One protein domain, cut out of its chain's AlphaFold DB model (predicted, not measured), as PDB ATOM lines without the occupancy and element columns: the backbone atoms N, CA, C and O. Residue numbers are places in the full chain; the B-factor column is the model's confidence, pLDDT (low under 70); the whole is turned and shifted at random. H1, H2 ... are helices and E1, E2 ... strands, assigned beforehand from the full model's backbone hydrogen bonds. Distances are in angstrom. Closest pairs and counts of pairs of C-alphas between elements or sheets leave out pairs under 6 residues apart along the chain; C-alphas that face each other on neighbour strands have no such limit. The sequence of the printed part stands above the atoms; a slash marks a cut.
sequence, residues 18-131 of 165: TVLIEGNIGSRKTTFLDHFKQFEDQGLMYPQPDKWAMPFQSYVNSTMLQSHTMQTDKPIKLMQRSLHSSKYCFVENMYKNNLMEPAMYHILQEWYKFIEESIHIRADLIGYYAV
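This is residues 18 to 131 of the 165 residues of the protein "dNK domain-containing protein" of Glossina brevipalpis (UniProt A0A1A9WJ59). What shape do the parts make? H3, H4 and H5 lie side by side in an up-and-down bundle, each running against the one before, their centres a triangle; H3 and H4 graze a small sheet, and short H2 packs on H3. What builds it? The printed part has 114 residues, with E1 H1 H2 H3 E2 H4 H5 E3 in turn, a parallel sheet ordered E2 E1 E3, and mixed class, helices and strands. How large is it? It is compact, with a radius of gyration of the C-alphas of 14.4 A, spanning 42 by 33 by 27 A.

How does the sheet pair? E1, residues 18 to 23, is parallel to E2, residues 76 to 80, and E3, residues 125 to 129; N 21 and O 79, and N 20 and O 125, each 2.8 A apart, are within hydrogen-bond range. What lies between strands? H1, residues 32 to 36, H2, residues 41 to 45, and H3, residues 49 to 69, join parallel neighbours E1 and E2 in a strand-helix-strand unit. H4, residues 83 to 96, and H5, residues 102 to 118, join E2 to E3 in a split unit, E1 between, with a right-handed crossover. How do helices stand? The hub H3 touches H2, H4 and H5; its closest C-alphas to H4, Met 64 and Leu 83, are 6.0 A apart, at a shallow tilt of 11 degrees, opposite ways. O i to N i+4 pairs are all within range in H2 and H5, 15 of 17 in H3, 8 of 10 in H4 and 0 of 1 in H1, where 2 of 2 O i to N i+3 pairs are.

Where are the ends? C-alpha 18 of E1 is at (6.056, -52.147, 114.746) and C-alpha 129 of E3 at (-8.816, -59.715, 113.290). Which helices are long? H3 measures 28.6 A, H5 24.2 A.

Is it cut? The printed part has no cut and no long link. Where is confidence low? Residues 25 to 44 and 130 to 131 are under 70.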
ATOM      1  N   THR A  18       6.899 -51.475 113.758       89.69
ATOM      2  CA  THR A  18       6.056 -52.147 114.746       89.69
ATOM      3  C   THR A  18       4.658 -52.391 114.192       89.69
ATOM      4  O   THR A  18       3.946 -51.456 113.820       89.69
ATOM      5  N   VAL A  19       4.256 -53.662 114.186       88.56
ATOM      6  CA  VAL A  19       2.922 -54.116 113.792       88.56
ATOM      7  C   VAL A  19       2.149 -54.543 115.034       88.56
ATOM      8  O   VAL A  19       2.590 -55.423 115.777       88.56
ATOM      9  N   LEU A  20       0.983 -53.939 115.244       88.81
ATOM     10  CA  LEU A  20       0.059 -54.283 116.316       88.81
ATOM     11  C   LEU A  20      -1.033 -55.202 115.782       88.81
ATOM     12  O   LEU A  20      -1.692 -54.892 114.791       88.81
ATOM     13  N   ILE A  21      -1.238 -56.325 116.455       85.25
ATOM     14  CA  ILE A  21      -2.272 -57.299 116.133       85.25
ATOM     15  C   ILE A  21      -3.396 -57.193 117.160       85.25
ATOM     16  O   ILE A  21      -3.255 -57.592 118.318       85.25
ATOM     17  N   GLU A  22      -4.532 -56.675 116.708       83.88
ATOM     18  CA  GLU A  22      -5.745 -56.446 117.487       83.88
ATOM     19  C   GLU A  22      -6.879 -57.392 117.061       83.88
ATOM     20  O   GLU A  22      -6.824 -58.039 116.018       83.88
ATOM     21  N   GLY A  23      -7.916 -57.522 117.890       75.94
ATOM     22  CA  GLY A  23      -9.105 -58.341 117.589       75.94
ATOM     23  C   GLY A  23      -9.895 -58.726 118.841       75.94
ATOM     24  O   GLY A  23      -9.433 -58.493 119.950       75.94
ATOM     25  N   ASN A  24     -11.054 -59.363 118.742       70.75
ATOM     26  CA  ASN A  24     -11.872 -59.687 119.929       70.75
ATOM     27  C   ASN A  24     -11.259 -60.780 120.835       70.75
ATOM     28  O   ASN A  24     -10.371 -61.522 120.417       70.75
ATOM     29  N   ILE A  25     -11.661 -60.867 122.110       62.75
ATOM     30  CA  ILE A  25     -11.252 -61.989 122.985       62.75
ATOM     31  C   ILE A  25     -11.714 -63.301 122.327       62.75
ATOM     32  O   ILE A  25     -12.791 -63.336 121.746       62.75
ATOM     33  N   GLY A  26     -10.883 -64.346 122.326       54.62
ATOM     34  CA  GLY A  26     -11.213 -65.614 121.657       54.62
ATOM     35  C   GLY A  26     -11.012 -65.632 120.134       54.62
ATOM     36  O   GLY A  26     -11.129 -66.684 119.518       54.62
ATOM     37  N   SER A  27     -10.594 -64.524 119.503       52.78
ATOM     38  CA  SER A  27     -10.299 -64.470 118.055       52.78
ATOM     39  C   SER A  27      -8.989 -65.181 117.643       52.78
ATOM     40  O   SER A  27      -8.336 -64.772 116.684       52.78
ATOM     41  N   ARG A  28      -8.551 -66.190 118.412       54.78
ATOM     42  CA  ARG A  28      -7.357 -67.025 118.172       54.78
ATOM     43  C   ARG A  28      -6.054 -66.260 117.885       54.78
ATOM     44  O   ARG A  28      -5.199 -66.727 117.145       54.78
ATOM     45  N   LYS A  29      -5.851 -65.103 118.527       58.97
ATOM     46  CA  LYS A  29      -4.571 -64.358 118.521       58.97
ATOM     47  C   LYS A  29      -3.523 -65.040 119.422       58.97
ATOM     48  O   LYS A  29      -2.946 -64.390 120.274       58.97
ATOM     49  N   THR A  30      -3.377 -66.360 119.340       57.56
ATOM     50  CA  THR A  30      -2.784 -67.268 120.345       57.56
ATOM     51  C   THR A  30      -1.292 -67.055 120.655       57.56
ATOM     52  O   THR A  30      -0.448 -67.862 120.281       57.56
ATOM     53  N   THR A  31      -0.950 -65.994 121.393       50.69
ATOM     54  CA  THR A  31       0.311 -65.898 122.173       50.69
ATOM     55  C   THR A  31       0.179 -64.986 123.406       50.69
ATOM     56  O   THR A  31       0.917 -65.137 124.373       50.69
ATOM     57  N   PHE A  32      -0.805 -64.082 123.430       46.59
ATOM     58  CA  PHE A  32      -1.018 -63.147 124.533       46.59
ATOM     59  C   PHE A  32      -1.427 -63.869 125.820       46.59
ATOM     60  O   PHE A  32      -0.926 -63.546 126.885       46.59
ATOM     61  N   LEU A  33      -2.278 -64.895 125.728       44.28
ATOM     62  CA  LEU A  33      -2.789 -65.615 126.901       44.28
ATOM     63  C   LEU A  33      -1.734 -66.485 127.600       44.28
ATOM     64  O   LEU A  33      -1.853 -66.710 128.800       44.28
ATOM     65  N   ASP A  34      -0.685 -66.930 126.904       49.88
ATOM     66  CA  ASP A  34       0.338 -67.789 127.516       49.88
ATOM     67  C   ASP A  34       1.251 -67.020 128.484       49.88
ATOM     68  O   ASP A  34       1.699 -67.595 129.470       49.88
ATOM     69  N   HIS A  35       1.445 -65.709 128.279       44.31
ATOM     70  CA  HIS A  35       2.127 -64.851 129.260       44.31
ATOM     71  C   HIS A  35       1.284 -64.610 130.522       44.31
ATOM     72  O   HIS A  35       1.835 -64.458 131.607       44.31
ATOM     73  N   PHE A  36      -0.050 -64.622 130.410       41.88
ATOM     74  CA  PHE A  36      -0.940 -64.447 131.564       41.88
ATOM     75  C   PHE A  36      -1.198 -65.744 132.333       41.88
ATOM     76  O   PHE A  36      -1.651 -65.671 133.466       41.88
ATOM     77  N   LYS A  37      -0.851 -66.920 131.792       44.53
ATOM     78  CA  LYS A  37      -0.897 -68.182 132.556       44.53
ATOM     79  C   LYS A  37       0.042 -68.185 133.768       44.53
ATOM     80  O   LYS A  37      -0.183 -68.960 134.688       44.53
ATOM     81  N   GLN A  38       1.081 -67.343 133.772       45.19
ATOM     82  CA  GLN A  38       1.993 -67.199 134.914       45.19
ATOM     83  C   GLN A  38       1.403 -66.397 136.080       45.19
ATOM     84  O   GLN A  38       1.947 -66.470 137.178       45.19
ATOM     85  N   PHE A  39       0.303 -65.668 135.871       47.34
ATOM     86  CA  PHE A  39      -0.358 -64.896 136.917       47.34
ATOM     87  C   PHE A  39      -1.807 -65.370 137.065       47.34
ATOM     88  O   PHE A  39      -2.653 -65.125 136.208       47.34
ATOM     89  N   GLU A  40      -2.105 -65.999 138.204       48.19
ATOM     90  CA  GLU A  40      -3.460 -66.335 138.680       48.19
ATOM     91  C   GLU A  40      -4.429 -65.126 138.735       48.19
ATOM     92  O   GLU A  40      -5.618 -65.301 138.986       48.19
ATOM     93  N   ASP A  41      -3.969 -63.904 138.436       49.59
ATOM     94  CA  ASP A  41      -4.732 -62.649 138.473       49.59
ATOM     95  C   ASP A  41      -5.937 -62.596 137.522       49.59
ATOM     96  O   ASP A  41      -6.931 -61.932 137.835       49.59
ATOM     97  N   GLN A  42      -5.923 -63.311 136.388       51.16
ATOM     98  CA  GLN A  42      -7.148 -63.432 135.576       51.16
ATOM     99  C   GLN A  42      -8.261 -64.144 136.360       51.16
ATOM    100  O   GLN A  42      -9.432 -63.798 136.215       51.16
ATOM    101  N   GLY A  43      -7.894 -65.090 137.228       56.97
ATOM    102  CA  GLY A  43      -8.817 -65.807 138.100       56.97
ATOM    103  C   GLY A  43      -9.422 -64.940 139.206       56.97
ATOM    104  O   GLY A  43     -10.485 -65.290 139.703       56.97
ATOM    105  N   LEU A  44      -8.804 -63.803 139.557       63.25
ATOM    106  CA  LEU A  44      -9.294 -62.877 140.589       63.25
ATOM    107  C   LEU A  44     -10.109 -61.708 140.018       63.25
ATOM    108  O   LEU A  44     -11.058 -61.250 140.658       63.25
ATOM    109  N   MET A  45      -9.790 -61.256 138.799       74.31
ATOM    110  CA  MET A  45     -10.499 -60.142 138.160       74.31
ATOM    111  C   MET A  45     -11.961 -60.473 137.844       74.31
ATOM    112  O   MET A  45     -12.842 -59.667 138.135       74.31
ATOM    113  N   TYR A  46     -12.234 -61.654 137.284       71.25
ATOM    114  CA  TYR A  46     -13.601 -62.017 136.896       71.25
ATOM    115  C   TYR A  46     -14.559 -62.223 138.086       71.25
ATOM    116  O   TYR A  46     -15.702 -61.777 137.981       71.25
ATOM    117  N   PRO A  47     -14.155 -62.844 139.215       75.50
ATOM    118  CA  PRO A  47     -15.045 -63.012 140.366       75.50
ATOM    119  C   PRO A  47     -15.310 -61.739 141.179       75.50
ATOM    120  O   PRO A  47     -16.370 -61.634 141.790       75.50
ATOM    121  N   GLN A  48     -14.358 -60.798 141.240       80.62
ATOM    122  CA  GLN A  48     -14.450 -59.579 142.064       80.62
ATOM    123  C   GLN A  48     -13.908 -58.347 141.311       80.62
ATOM    124  O   GLN A  48     -12.871 -57.781 141.680       80.62
ATOM    125  N   PRO A  49     -14.578 -57.926 140.223       81.12
ATOM    126  CA  PRO A  49     -14.094 -56.843 139.372       81.12
ATOM    127  C   PRO A  49     -14.028 -55.496 140.104       81.12
ATOM    128  O   PRO A  49     -13.103 -54.727 139.867       81.12
ATOM    129  N   ASP A  50     -14.930 -55.250 141.052       82.19
ATOM    130  CA  ASP A  50     -14.955 -54.064 141.916       82.19
ATOM    131  C   ASP A  50     -13.626 -53.828 142.653       82.19
ATOM    132  O   ASP A  50     -13.187 -52.691 142.814       82.19
ATOM    133  N   LYS A  51     -12.952 -54.909 143.060       86.06
ATOM    134  CA  LYS A  51     -11.664 -54.851 143.767       86.06
ATOM    135  C   LYS A  51     -10.476 -54.976 142.829       86.06
ATOM    136  O   LYS A  51      -9.459 -54.311 143.022       86.06
ATOM    137  N   TRP A  52     -10.587 -55.848 141.828       85.94
ATOM    138  CA  TRP A  52      -9.438 -56.285 141.042       85.94
ATOM    139  C   TRP A  52      -9.325 -55.624 139.667       85.94
ATOM    140  O   TRP A  52      -8.258 -55.708 139.064       85.94
ATOM    141  N   ALA A  53     -10.344 -54.914 139.168       87.06
ATOM    142  CA  ALA A  53     -10.281 -54.278 137.848       87.06
ATOM    143  C   ALA A  53      -9.140 -53.256 137.744       87.06
ATOM    144  O   ALA A  53      -8.379 -53.282 136.778       87.06
ATOM    145  N   MET A  54      -8.982 -52.376 138.735       90.19
ATOM    146  CA  MET A  54      -7.912 -51.373 138.739       90.19
ATOM    147  C   MET A  54      -6.504 -51.981 138.827       90.19
ATOM    148  O   MET A  54      -5.690 -51.665 137.949       90.19
ATOM    149  N   PRO A  55      -6.173 -52.849 139.808       90.75
ATOM    150  CA  PRO A  55      -4.835 -53.437 139.876       90.75
ATOM    151  C   PRO A  55      -4.536 -54.297 138.643       90.75
ATOM    152  O   PRO A  55      -3.446 -54.187 138.082       90.75
ATOM    153  N   PHE A  56      -5.524 -55.047 138.140       88.75
ATOM    154  CA  PHE A  56      -5.379 -55.828 136.914       88.75
ATOM    155  C   PHE A  56      -5.064 -54.945 135.698       88.75
ATOM    156  O   PHE A  56      -4.089 -55.190 134.990       88.75
ATOM    157  N   GLN A  57      -5.841 -53.881 135.460       89.31
ATOM    158  CA  GLN A  57      -5.602 -52.977 134.327       89.31
ATOM    159  C   GLN A  57      -4.285 -52.202 134.469       89.31
ATOM    160  O   GLN A  57      -3.596 -51.968 133.478       89.31
ATOM    161  N   SER A  58      -3.882 -51.865 135.695       92.19
ATOM    162  CA  SER A  58      -2.580 -51.244 135.965       92.19
ATOM    163  C   SER A  58      -1.423 -52.182 135.603       92.19
ATOM    164  O   SER A  58      -0.457 -51.765 134.961       92.19
ATOM    165  N   TYR A  59      -1.541 -53.466 135.950       89.94
ATOM    166  CA  TYR A  59      -0.560 -54.487 135.594       89.94
ATOM    167  C   TYR A  59      -0.491 -54.726 134.077       89.94
ATOM    168  O   TYR A  59       0.598 -54.734 133.493       89.94
ATOM    169  N   VAL A  60      -1.645 -54.831 133.406       88.69
ATOM    170  CA  VAL A  60      -1.727 -54.911 131.936       88.69
ATOM    171  C   VAL A  60      -1.045 -53.703 131.291       88.69
ATOM    172  O   VAL A  60      -0.247 -53.864 130.370       88.69
ATOM    173  N   ASN A  61      -1.283 -52.494 131.795       90.69
ATOM    174  CA  ASN A  61      -0.637 -51.293 131.271       90.69
ATOM    175  C   ASN A  61       0.883 -51.327 131.422       90.69
ATOM    176  O   ASN A  61       1.592 -50.999 130.472       90.69
ATOM    177  N   SER A  62       1.385 -51.759 132.580       90.38
ATOM    178  CA  SER A  62       2.823 -51.877 132.830       90.38
ATOM    179  C   SER A  62       3.490 -52.872 131.873       90.38
ATOM    180  O   SER A  62       4.469 -52.540 131.206       90.38
ATOM    181  N   THR A  63       2.919 -54.068 131.719       87.50
ATOM    182  CA  THR A  63       3.463 -55.116 130.835       87.50
ATOM    183  C   THR A  63       3.382 -54.739 129.352       87.50
ATOM    184  O   THR A  63       4.326 -54.975 128.589       87.50
ATOM    185  N   MET A  64       2.304 -54.069 128.927       90.62
ATOM    186  CA  MET A  64       2.192 -53.509 127.576       90.62
ATOM    187  C   MET A  64       3.241 -52.434 127.328       90.62
ATOM    188  O   MET A  64       3.874 -52.429 126.275       90.62
ATOM    189  N   LEU A  65       3.443 -51.533 128.287       92.31
ATOM    190  CA  LEU A  65       4.440 -50.475 128.182       92.31
ATOM    191  C   LEU A  65       5.861 -51.048 128.089       92.31
ATOM    192  O   LEU A  65       6.646 -50.608 127.248       92.31
ATOM    193  N   GLN A  66       6.177 -52.065 128.890       90.62
ATOM    194  CA  GLN A  66       7.443 -52.795 128.794       90.62
ATOM    195  C   GLN A  66       7.614 -53.424 127.409       90.62
ATOM    196  O   GLN A  66       8.651 -53.249 126.777       90.62
ATOM    197  N   SER A  67       6.575 -54.068 126.873       89.50
ATOM    198  CA  SER A  67       6.618 -54.676 125.535       89.50
ATOM    199  C   SER A  67       6.778 -53.632 124.416       89.50
ATOM    200  O   SER A  67       7.501 -53.842 123.440       89.50
ATOM    201  N   HIS A  68       6.141 -52.466 124.566       91.00
ATOM    202  CA  HIS A  68       6.265 -51.346 123.628       91.00
ATOM    203  C   HIS A  68       7.655 -50.719 123.642       91.00
ATOM    204  O   HIS A  68       8.120 -50.265 122.598       91.00
ATOM    205  N   THR A  69       8.325 -50.716 124.791       91.69
ATOM    206  CA  THR A  69       9.654 -50.111 124.961       91.69
ATOM    207  C   THR A  69      10.806 -51.109 124.817       91.69
ATOM    208  O   THR A  69      11.951 -50.686 124.626       91.69
ATOM    209  N   MET A  70      10.519 -52.418 124.816       89.94
ATOM    210  CA  MET A  70      11.508 -53.484 124.662       89.94
ATOM    211  C   MET A  70      12.363 -53.272 123.410       89.94
ATOM    212  O   MET A  70      11.853 -53.147 122.295       89.94
ATOM    213  N   GLN A  71      13.676 -53.214 123.619       89.31
ATOM    214  CA  GLN A  71      14.660 -53.062 122.555       89.31
ATOM    215  C   GLN A  71      14.841 -54.386 121.814       89.31
ATOM    216  O   GLN A  71      14.794 -55.461 122.414       89.31
ATOM    217  N   THR A  72      15.049 -54.316 120.504       87.44
ATOM    218  CA  THR A  72      15.330 -55.497 119.690       87.44
ATOM    219  C   THR A  72      16.168 -55.127 118.477       87.44
ATOM    220  O   THR A  72      15.948 -54.091 117.856       87.44
ATOM    221  N   ASP A  73      17.085 -56.018 118.111       90.44
ATOM    222  CA  ASP A  73      17.904 -55.888 116.901       90.44
ATOM    223  C   ASP A  73      17.150 -56.347 115.640       90.44
ATOM    224  O   ASP A  73      17.671 -56.302 114.524       90.44
ATOM    225  N   LYS A  74      15.919 -56.852 115.801       89.81
ATOM    226  CA  LYS A  74      15.088 -57.298 114.683       89.81
ATOM    227  C   LYS A  74      14.502 -56.089 113.942       89.81
ATOM    228  O   LYS A  74      14.050 -55.140 114.577       89.81
ATOM    229  N   PRO A  75      14.417 -56.140 112.600       89.94
ATOM    230  CA  PRO A  75      13.921 -55.021 111.798       89.94
ATOM    231  C   PRO A  75      12.409 -54.792 111.937       89.94
ATOM    232  O   PRO A  75      11.916 -53.720 111.590       89.94
ATOM    233  N   ILE A  76      11.674 -55.799 112.426       89.38
ATOM    234  CA  ILE A  76      10.223 -55.773 112.606       89.38
ATOM    235  C   ILE A  76       9.887 -56.293 114.003       89.38
ATOM    236  O   ILE A  76      10.373 -57.353 114.406       89.38
ATOM    237  N   LYS A  77       9.014 -55.575 114.711       88.31
ATOM    238  CA  LYS A  77       8.422 -55.981 115.986       88.31
ATOM    239  C   LYS A  77       6.938 -56.274 115.794       88.31
ATOM    240  O   LYS A  77       6.181 -55.413 115.356       88.31
ATOM    241  N   LEU A  78       6.524 -57.488 116.137       86.38
ATOM    242  CA  LEU A  78       5.123 -57.896 116.131       86.38
ATOM    243  C   LEU A  78       4.619 -57.943 117.570       86.38
ATOM    244  O   LEU A  78       5.213 -58.620 118.406       86.38
ATOM    245  N   MET A  79       3.529 -57.242 117.853       85.38
ATOM    246  CA  MET A  79       2.912 -57.228 119.176       85.38
ATOM    247  C   MET A  79       1.459 -57.656 119.073       85.38
ATOM    248  O   MET A  79       0.730 -57.206 118.195       85.38
ATOM    249  N   GLN A  80       1.030 -58.524 119.980       81.00
ATOM    250  CA  GLN A  80      -0.385 -58.809 120.169       81.00
ATOM    251  C   GLN A  80      -0.912 -57.861 121.230       81.00
ATOM    252  O   GLN A  80      -0.329 -57.800 122.311       81.00
ATOM    253  N   ARG A  81      -2.017 -57.170 120.922       86.00
ATOM    254  CA  ARG A  81      -2.558 -56.060 121.719       86.00
ATOM    255  C   ARG A  81      -1.614 -54.867 121.836       86.00
ATOM    256  O   ARG A  81      -0.471 -54.863 121.380       86.00
ATOM    257  N   SER A  82      -2.140 -53.821 122.457       90.56
ATOM    258  CA  SER A  82      -1.438 -52.569 122.689       90.56
ATOM    259  C   SER A  82      -2.020 -51.786 123.864       90.56
ATOM    260  O   SER A  82      -3.145 -52.046 124.307       90.56
ATOM    261  N   LEU A  83      -1.290 -50.756 124.310       92.12
ATOM    262  CA  LEU A  83      -1.806 -49.751 125.246       92.12
ATOM    263  C   LEU A  83      -3.107 -49.106 124.741       92.12
ATOM    264  O   LEU A  83      -3.982 -48.802 125.544       92.12
ATOM    265  N   HIS A  84      -3.273 -48.965 123.421       91.94
ATOM    266  CA  HIS A  84      -4.498 -48.429 122.828       91.94
ATOM    267  C   HIS A  84      -5.697 -49.343 123.090       91.94
ATOM    268  O   HIS A  84      -6.734 -48.869 123.541       91.94
ATOM    269  N   SER A  85      -5.552 -50.653 122.869       89.56
ATOM    270  CA  SER A  85      -6.623 -51.611 123.172       89.56
ATOM    271  C   SER A  85      -6.951 -51.666 124.668       89.56
ATOM    272  O   SER A  85      -8.124 -51.729 125.034       89.56
ATOM    273  N   SER A  86      -5.930 -51.574 125.529       90.62
ATOM    274  CA  SER A  86      -6.096 -51.499 126.986       90.62
ATOM    275  C   SER A  86      -6.955 -50.293 127.374       90.62
ATOM    276  O   SER A  86      -8.004 -50.452 127.999       90.62
ATOM    277  N   LYS A  87      -6.579 -49.098 126.894       94.25
ATOM    278  CA  LYS A  87      -7.275 -47.834 127.156       94.25
ATOM    279  C   LYS A  87      -8.689 -47.830 126.588       94.25
ATOM    280  O   LYS A  87      -9.649 -47.758 127.342       94.25
ATOM    281  N   TYR A  88      -8.815 -47.925 125.267       92.75
ATOM    282  CA  TYR A  88     -10.056 -47.616 124.555       92.75
ATOM    283  C   TYR A  88     -11.064 -48.765 124.511       92.75
ATOM    284  O   TYR A  88     -12.234 -48.528 124.216       92.75
ATOM    285  N   CYS A  89     -10.635 -50.003 124.771       87.69
ATOM    286  CA  CYS A  89     -11.539 -51.151 124.789       87.69
ATOM    287  C   CYS A  89     -11.747 -51.667 126.209       87.69
ATOM    288  O   CYS A  89     -12.876 -51.666 126.683       87.69
ATOM    289  N   PHE A  90     -10.692 -52.109 126.896       87.94
ATOM    290  CA  PHE A  90     -10.856 -52.809 128.174       87.94
ATOM    291  C   PHE A  90     -11.233 -51.869 129.319       87.94
ATOM    292  O   PHE A  90     -12.264 -52.088 129.956       87.94
ATOM    293  N   VAL A  91     -10.450 -50.812 129.549       91.62
ATOM    294  CA  VAL A  91     -10.719 -49.833 130.615       91.62
ATOM    295  C   VAL A  91     -12.046 -49.113 130.370       91.62
ATOM    296  O   VAL A  91     -12.880 -49.058 131.272       91.62
ATOM    297  N   GLU A  92     -12.296 -48.653 129.140       92.44
ATOM    298  CA  GLU A  92     -13.590 -48.064 128.754       92.44
ATOM    299  C   GLU A  92     -14.769 -49.011 128.997       92.44
ATOM    300  O   GLU A  92     -15.800 -48.599 129.529       92.44
ATOM    301  N   ASN A  93     -14.644 -50.286 128.618       88.56
ATOM    302  CA  ASN A  93     -15.712 -51.258 128.825       88.56
ATOM    303  C   ASN A  93     -15.952 -51.523 130.316       88.56
ATOM    304  O   ASN A  93     -17.103 -51.581 130.738       88.56
ATOM    305  N   MET A  94     -14.895 -51.658 131.121       88.25
ATOM    306  CA  MET A  94     -15.031 -51.837 132.570       88.25
ATOM    307  C   MET A  94     -15.728 -50.639 133.221       88.25
ATOM    308  O   MET A  94     -16.640 -50.829 134.021       88.25
ATOM    309  N   TYR A  95     -15.364 -49.419 132.825       92.50
ATOM    310  CA  TYR A  95     -15.994 -48.208 133.341       92.50
ATOM    311  C   TYR A  95     -17.474 -48.108 132.940       92.50
ATOM    312  O   TYR A  95     -18.339 -47.941 133.795       92.50
ATOM    313  N   LYS A  96     -17.797 -48.314 131.656       91.25
ATOM    314  CA  LYS A  96     -19.181 -48.243 131.144       91.25
ATOM    315  C   LYS A  96     -20.115 -49.296 131.740       91.25
ATOM    316  O   LYS A  96     -21.313 -49.052 131.834       91.25
ATOM    317  N   ASN A  97     -19.582 -50.452 132.134       86.12
ATOM    318  CA  ASN A  97     -20.351 -51.523 132.770       86.12
ATOM    319  C   ASN A  97     -20.351 -51.439 134.308       86.12
ATOM    320  O   ASN A  97     -20.768 -52.393 134.957       86.12
ATOM    321  N   ASN A  98     -19.900 -50.326 134.900       88.56
ATOM    322  CA  ASN A  98     -19.818 -50.130 136.354       88.56
ATOM    323  C   ASN A  98     -18.963 -51.189 137.081       88.56
ATOM    324  O   ASN A  98     -19.185 -51.480 138.251       88.56
ATOM    325  N   LEU A  99     -17.979 -51.768 136.385       86.19
ATOM    326  CA  LEU A  99     -17.016 -52.722 136.947       86.19
ATOM    327  C   LEU A  99     -15.789 -52.024 137.550       86.19
ATOM    328  O   LEU A  99     -14.932 -52.677 138.133       86.19
ATOM    329  N   MET A 100     -15.672 -50.711 137.358       89.62
ATOM    330  CA  MET A 100     -14.568 -49.891 137.836       89.62
ATOM    331  C   MET A 100     -15.111 -48.561 138.344       89.62
ATOM    332  O   MET A 100     -15.855 -47.882 137.636       89.62
ATOM    333  N   GLU A 101     -14.719 -48.175 139.556       93.81
ATOM    334  CA  GLU A 101     -15.133 -46.898 140.130       93.81
ATOM    335  C   GLU A 101     -14.578 -45.697 139.340       93.81
ATOM    336  O   GLU A 101     -13.466 -45.769 138.801       93.81
ATOM    337  N   PRO A 102     -15.282 -44.547 139.329       96.31
ATOM    338  CA  PRO A 102     -14.827 -43.352 138.618       96.31
ATOM    339  C   PRO A 102     -13.422 -42.893 139.018       96.31
ATOM    340  O   PRO A 102     -12.617 -42.546 138.155       96.31
ATOM    341  N   ALA A 103     -13.086 -42.937 140.312       96.12
ATOM    342  CA  ALA A 103     -11.761 -42.546 140.793       96.12
ATOM    343  C   ALA A 103     -10.651 -43.437 140.206       96.12
ATOM    344  O   ALA A 103      -9.636 -42.930 139.730       96.12
ATOM    345  N   MET A 104     -10.866 -44.756 140.175       95.44
ATOM    346  CA  MET A 104      -9.927 -45.723 139.597       95.44
ATOM    347  C   MET A 104      -9.745 -45.505 138.092       95.44
ATOM    348  O   MET A 104      -8.617 -45.504 137.595       95.44
ATOM    349  N   TYR A 105     -10.848 -45.271 137.379       96.19
ATOM    350  CA  TYR A 105     -10.829 -44.952 135.957       96.19
ATOM    351  C   TYR A 105     -10.015 -43.681 135.680       96.19
ATOM    352  O   TYR A 105      -9.109 -43.705 134.847       96.19
ATOM    353  N   HIS A 106     -10.266 -42.591 136.412       97.25
ATOM    354  CA  HIS A 106      -9.546 -41.330 136.223       97.25
ATOM    355  C   HIS A 106      -8.045 -41.449 136.518       97.25
ATOM    356  O   HIS A 106      -7.243 -40.895 135.771       97.25
ATOM    357  N   ILE A 107      -7.650 -42.229 137.534       97.06
ATOM    358  CA  ILE A 107      -6.234 -42.525 137.800       97.06
ATOM    359  C   ILE A 107      -5.584 -43.206 136.587       97.06
ATOM    360  O   ILE A 107      -4.500 -42.804 136.165       97.06
ATOM    361  N   LEU A 108      -6.241 -44.207 135.989       96.50
ATOM    362  CA  LEU A 108      -5.727 -44.866 134.783       96.50
ATOM    363  C   LEU A 108      -5.642 -43.903 133.591       96.50
ATOM    364  O   LEU A 108      -4.674 -43.965 132.836       96.50
ATOM    365  N   GLN A 109      -6.606 -42.992 133.429       97.19
ATOM    366  CA  GLN A 109      -6.561 -41.980 132.366       97.19
ATOM    367  C   GLN A 109      -5.362 -41.036 132.507       97.19
ATOM    368  O   GLN A 109      -4.681 -40.781 131.512       97.19
ATOM    369  N   GLU A 110      -5.047 -40.580 133.723       97.50
ATOM    370  CA  GLU A 110      -3.849 -39.766 133.970       97.50
ATOM    371  C   GLU A 110      -2.560 -40.548 133.684       97.50
ATOM    372  O   GLU A 110      -1.636 -40.009 133.073       97.50
ATOM    373  N   TRP A 111      -2.512 -41.845 134.013       96.06
ATOM    374  CA  TRP A 111      -1.393 -42.707 133.616       96.06
ATOM    375  C   TRP A 111      -1.238 -42.804 132.097       96.06
ATOM    376  O   TRP A 111      -0.128 -42.658 131.585       96.06
ATOM    377  N   TYR A 112      -2.329 -43.019 131.357       95.81
ATOM    378  CA  TYR A 112      -2.268 -43.058 129.896       95.81
ATOM    379  C   TYR A 112      -1.810 -41.727 129.307       95.81
ATOM    380  O   TYR A 112      -0.989 -41.725 128.395       95.81
ATOM    381  N   LYS A 113      -2.308 -40.607 129.837       95.62
ATOM    382  CA  LYS A 113      -1.898 -39.267 129.415       95.62
ATOM    383  C   LYS A 113      -0.404 -39.048 129.653       95.62
ATOM    384  O   LYS A 113       0.306 -38.646 128.735       95.62
ATOM    385  N   PHE A 114       0.093 -39.396 130.840       95.25
ATOM    386  CA  PHE A 114       1.519 -39.323 131.156       95.25
ATOM    387  C   PHE A 114       2.367 -40.148 130.179       95.25
ATOM    388  O   PHE A 114       3.383 -39.659 129.682       95.25
ATOM    389  N   ILE A 115       1.948 -41.380 129.871       93.81
ATOM    390  CA  ILE A 115       2.639 -42.252 128.912       93.81
ATOM    391  C   ILE A 115       2.619 -41.637 127.509       93.81
ATOM    392  O   ILE A 115       3.659 -41.588 126.855       93.81
ATOM    393  N   GLU A 116       1.469 -41.144 127.049       91.94
ATOM    394  CA  GLU A 116       1.318 -40.512 125.735       91.94
ATOM    395  C   GLU A 116       2.200 -39.269 125.596       91.94
ATOM    396  O   GLU A 116       2.777 -39.051 124.532       91.94
ATOM    397  N   GLU A 117       2.343 -38.470 126.650       92.88
ATOM    398  CA  GLU A 117       3.178 -37.269 126.656       92.88
ATOM    399  C   GLU A 117       4.672 -37.599 126.781       92.88
ATOM    400  O   GLU A 117       5.494 -36.969 126.115       92.88
ATOM    401  N   SER A 118       5.026 -38.621 127.567       92.81
ATOM    402  CA  SER A 118       6.414 -38.883 127.972       92.81
ATOM    403  C   SER A 118       7.116 -39.971 127.161       92.81
ATOM    404  O   SER A 118       8.340 -39.940 127.045       92.81
ATOM    405  N   ILE A 119       6.395 -40.947 126.605       92.75
ATOM    406  CA  ILE A 119       6.975 -42.173 126.035       92.75
ATOM    407  C   ILE A 119       6.572 -42.330 124.567       92.75
ATOM    408  O   ILE A 119       5.412 -42.182 124.184       92.75
ATOM    409  N   HIS A 120       7.548 -42.628 123.706       91.44
ATOM    410  CA  HIS A 120       7.293 -42.909 122.302       91.44
ATOM    411  C   HIS A 120       6.807 -44.352 122.130       91.44
ATOM    412  O   HIS A 120       7.592 -45.298 122.141       91.44
ATOM    413  N   ILE A 121       5.497 -44.503 121.950       91.25
ATOM    414  CA  ILE A 121       4.857 -45.771 121.601       91.25
ATOM    415  C   ILE A 121       4.758 -45.855 120.078       91.25
ATOM    416  O   ILE A 121       4.029 -45.079 119.458       91.25
ATOM    417  N   ARG A 122       5.528 -46.762 119.468       90.81
ATOM    418  CA  ARG A 122       5.576 -46.931 118.010       90.81
ATOM    419  C   ARG A 122       4.494 -47.909 117.541       90.81
ATOM    420  O   ARG A 122       4.397 -49.019 118.055       90.81
ATOM    421  N   ALA A 123       3.714 -47.501 116.545       91.44
ATOM    422  CA  ALA A 123       2.678 -48.308 115.907       91.44
ATOM    423  C   ALA A 123       2.579 -47.915 114.426       91.44
ATOM    424  O   ALA A 123       1.931 -46.927 114.090       91.44
ATOM    425  N   ASP A 124       3.263 -48.648 113.548       92.50
ATOM    426  CA  ASP A 124       3.314 -48.325 112.115       92.50
ATOM    427  C   ASP A 124       2.173 -48.986 111.331       92.50
ATOM    428  O   ASP A 124       1.678 -48.425 110.357       92.50
ATOM    429  N   LEU A 125       1.736 -50.176 111.759       89.31
ATOM    430  CA  LEU A 125       0.612 -50.899 111.168       89.31
ATOM    431  C   LEU A 125      -0.239 -51.542 112.260       89.31
ATOM    432  O   LEU A 125       0.291 -52.149 113.188       89.31
ATOM    433  N   ILE A 126      -1.560 -51.462 112.117       88.94
ATOM    434  CA  ILE A 126      -2.511 -52.142 112.997       88.94
ATOM    435  C   ILE A 126      -3.317 -53.129 112.155       88.94
ATOM    436  O   ILE A 126      -4.094 -52.729 111.291       88.94
ATOM    437  N   GLY A 127      -3.119 -54.422 112.399       83.88
ATOM    438  CA  GLY A 127      -3.933 -55.491 111.835       83.88
ATOM    439  C   GLY A 127      -5.065 -55.849 112.790       83.88
ATOM    440  O   GLY A 127      -4.802 -56.195 113.941       83.88
ATOM    441  N   TYR A 128      -6.314 -55.786 112.330       81.31
ATOM    442  CA  TYR A 128      -7.483 -56.134 113.139       81.31
ATOM    443  C   TYR A 128      -8.119 -57.440 112.656       81.31
ATOM    444  O   TYR A 128      -8.635 -57.520 111.542       81.31
ATOM    445  N   TYR A 129      -8.115 -58.456 113.517       76.12
ATOM    446  CA  TYR A 129      -8.816 -59.715 113.290       76.12
ATOM    447  C   TYR A 129     -10.224 -59.619 113.870       76.12
ATOM    448  O   TYR A 129     -10.450 -59.857 115.064       76.12
ATOM    449  N   ALA A 130     -11.171 -59.253 113.008       65.62
ATOM    450  CA  ALA A 130     -12.587 -59.327 113.317       65.62
ATOM    451  C   ALA A 130     -13.012 -60.797 113.320       65.62
ATOM    452  O   ALA A 130     -12.902 -61.488 112.312       65.62
ATOM    453  N   VAL A 131     -13.490 -61.268 114.466       62.81
ATOM    454  CA  VAL A 131     -14.201 -62.539 114.565       62.81
ATOM    455  C   VAL A 131     -15.541 -62.212 115.186       62.81
ATOM    456  O   VAL A 131     -15.606 -61.480 116.180       62.81
TER     457      VAL A 131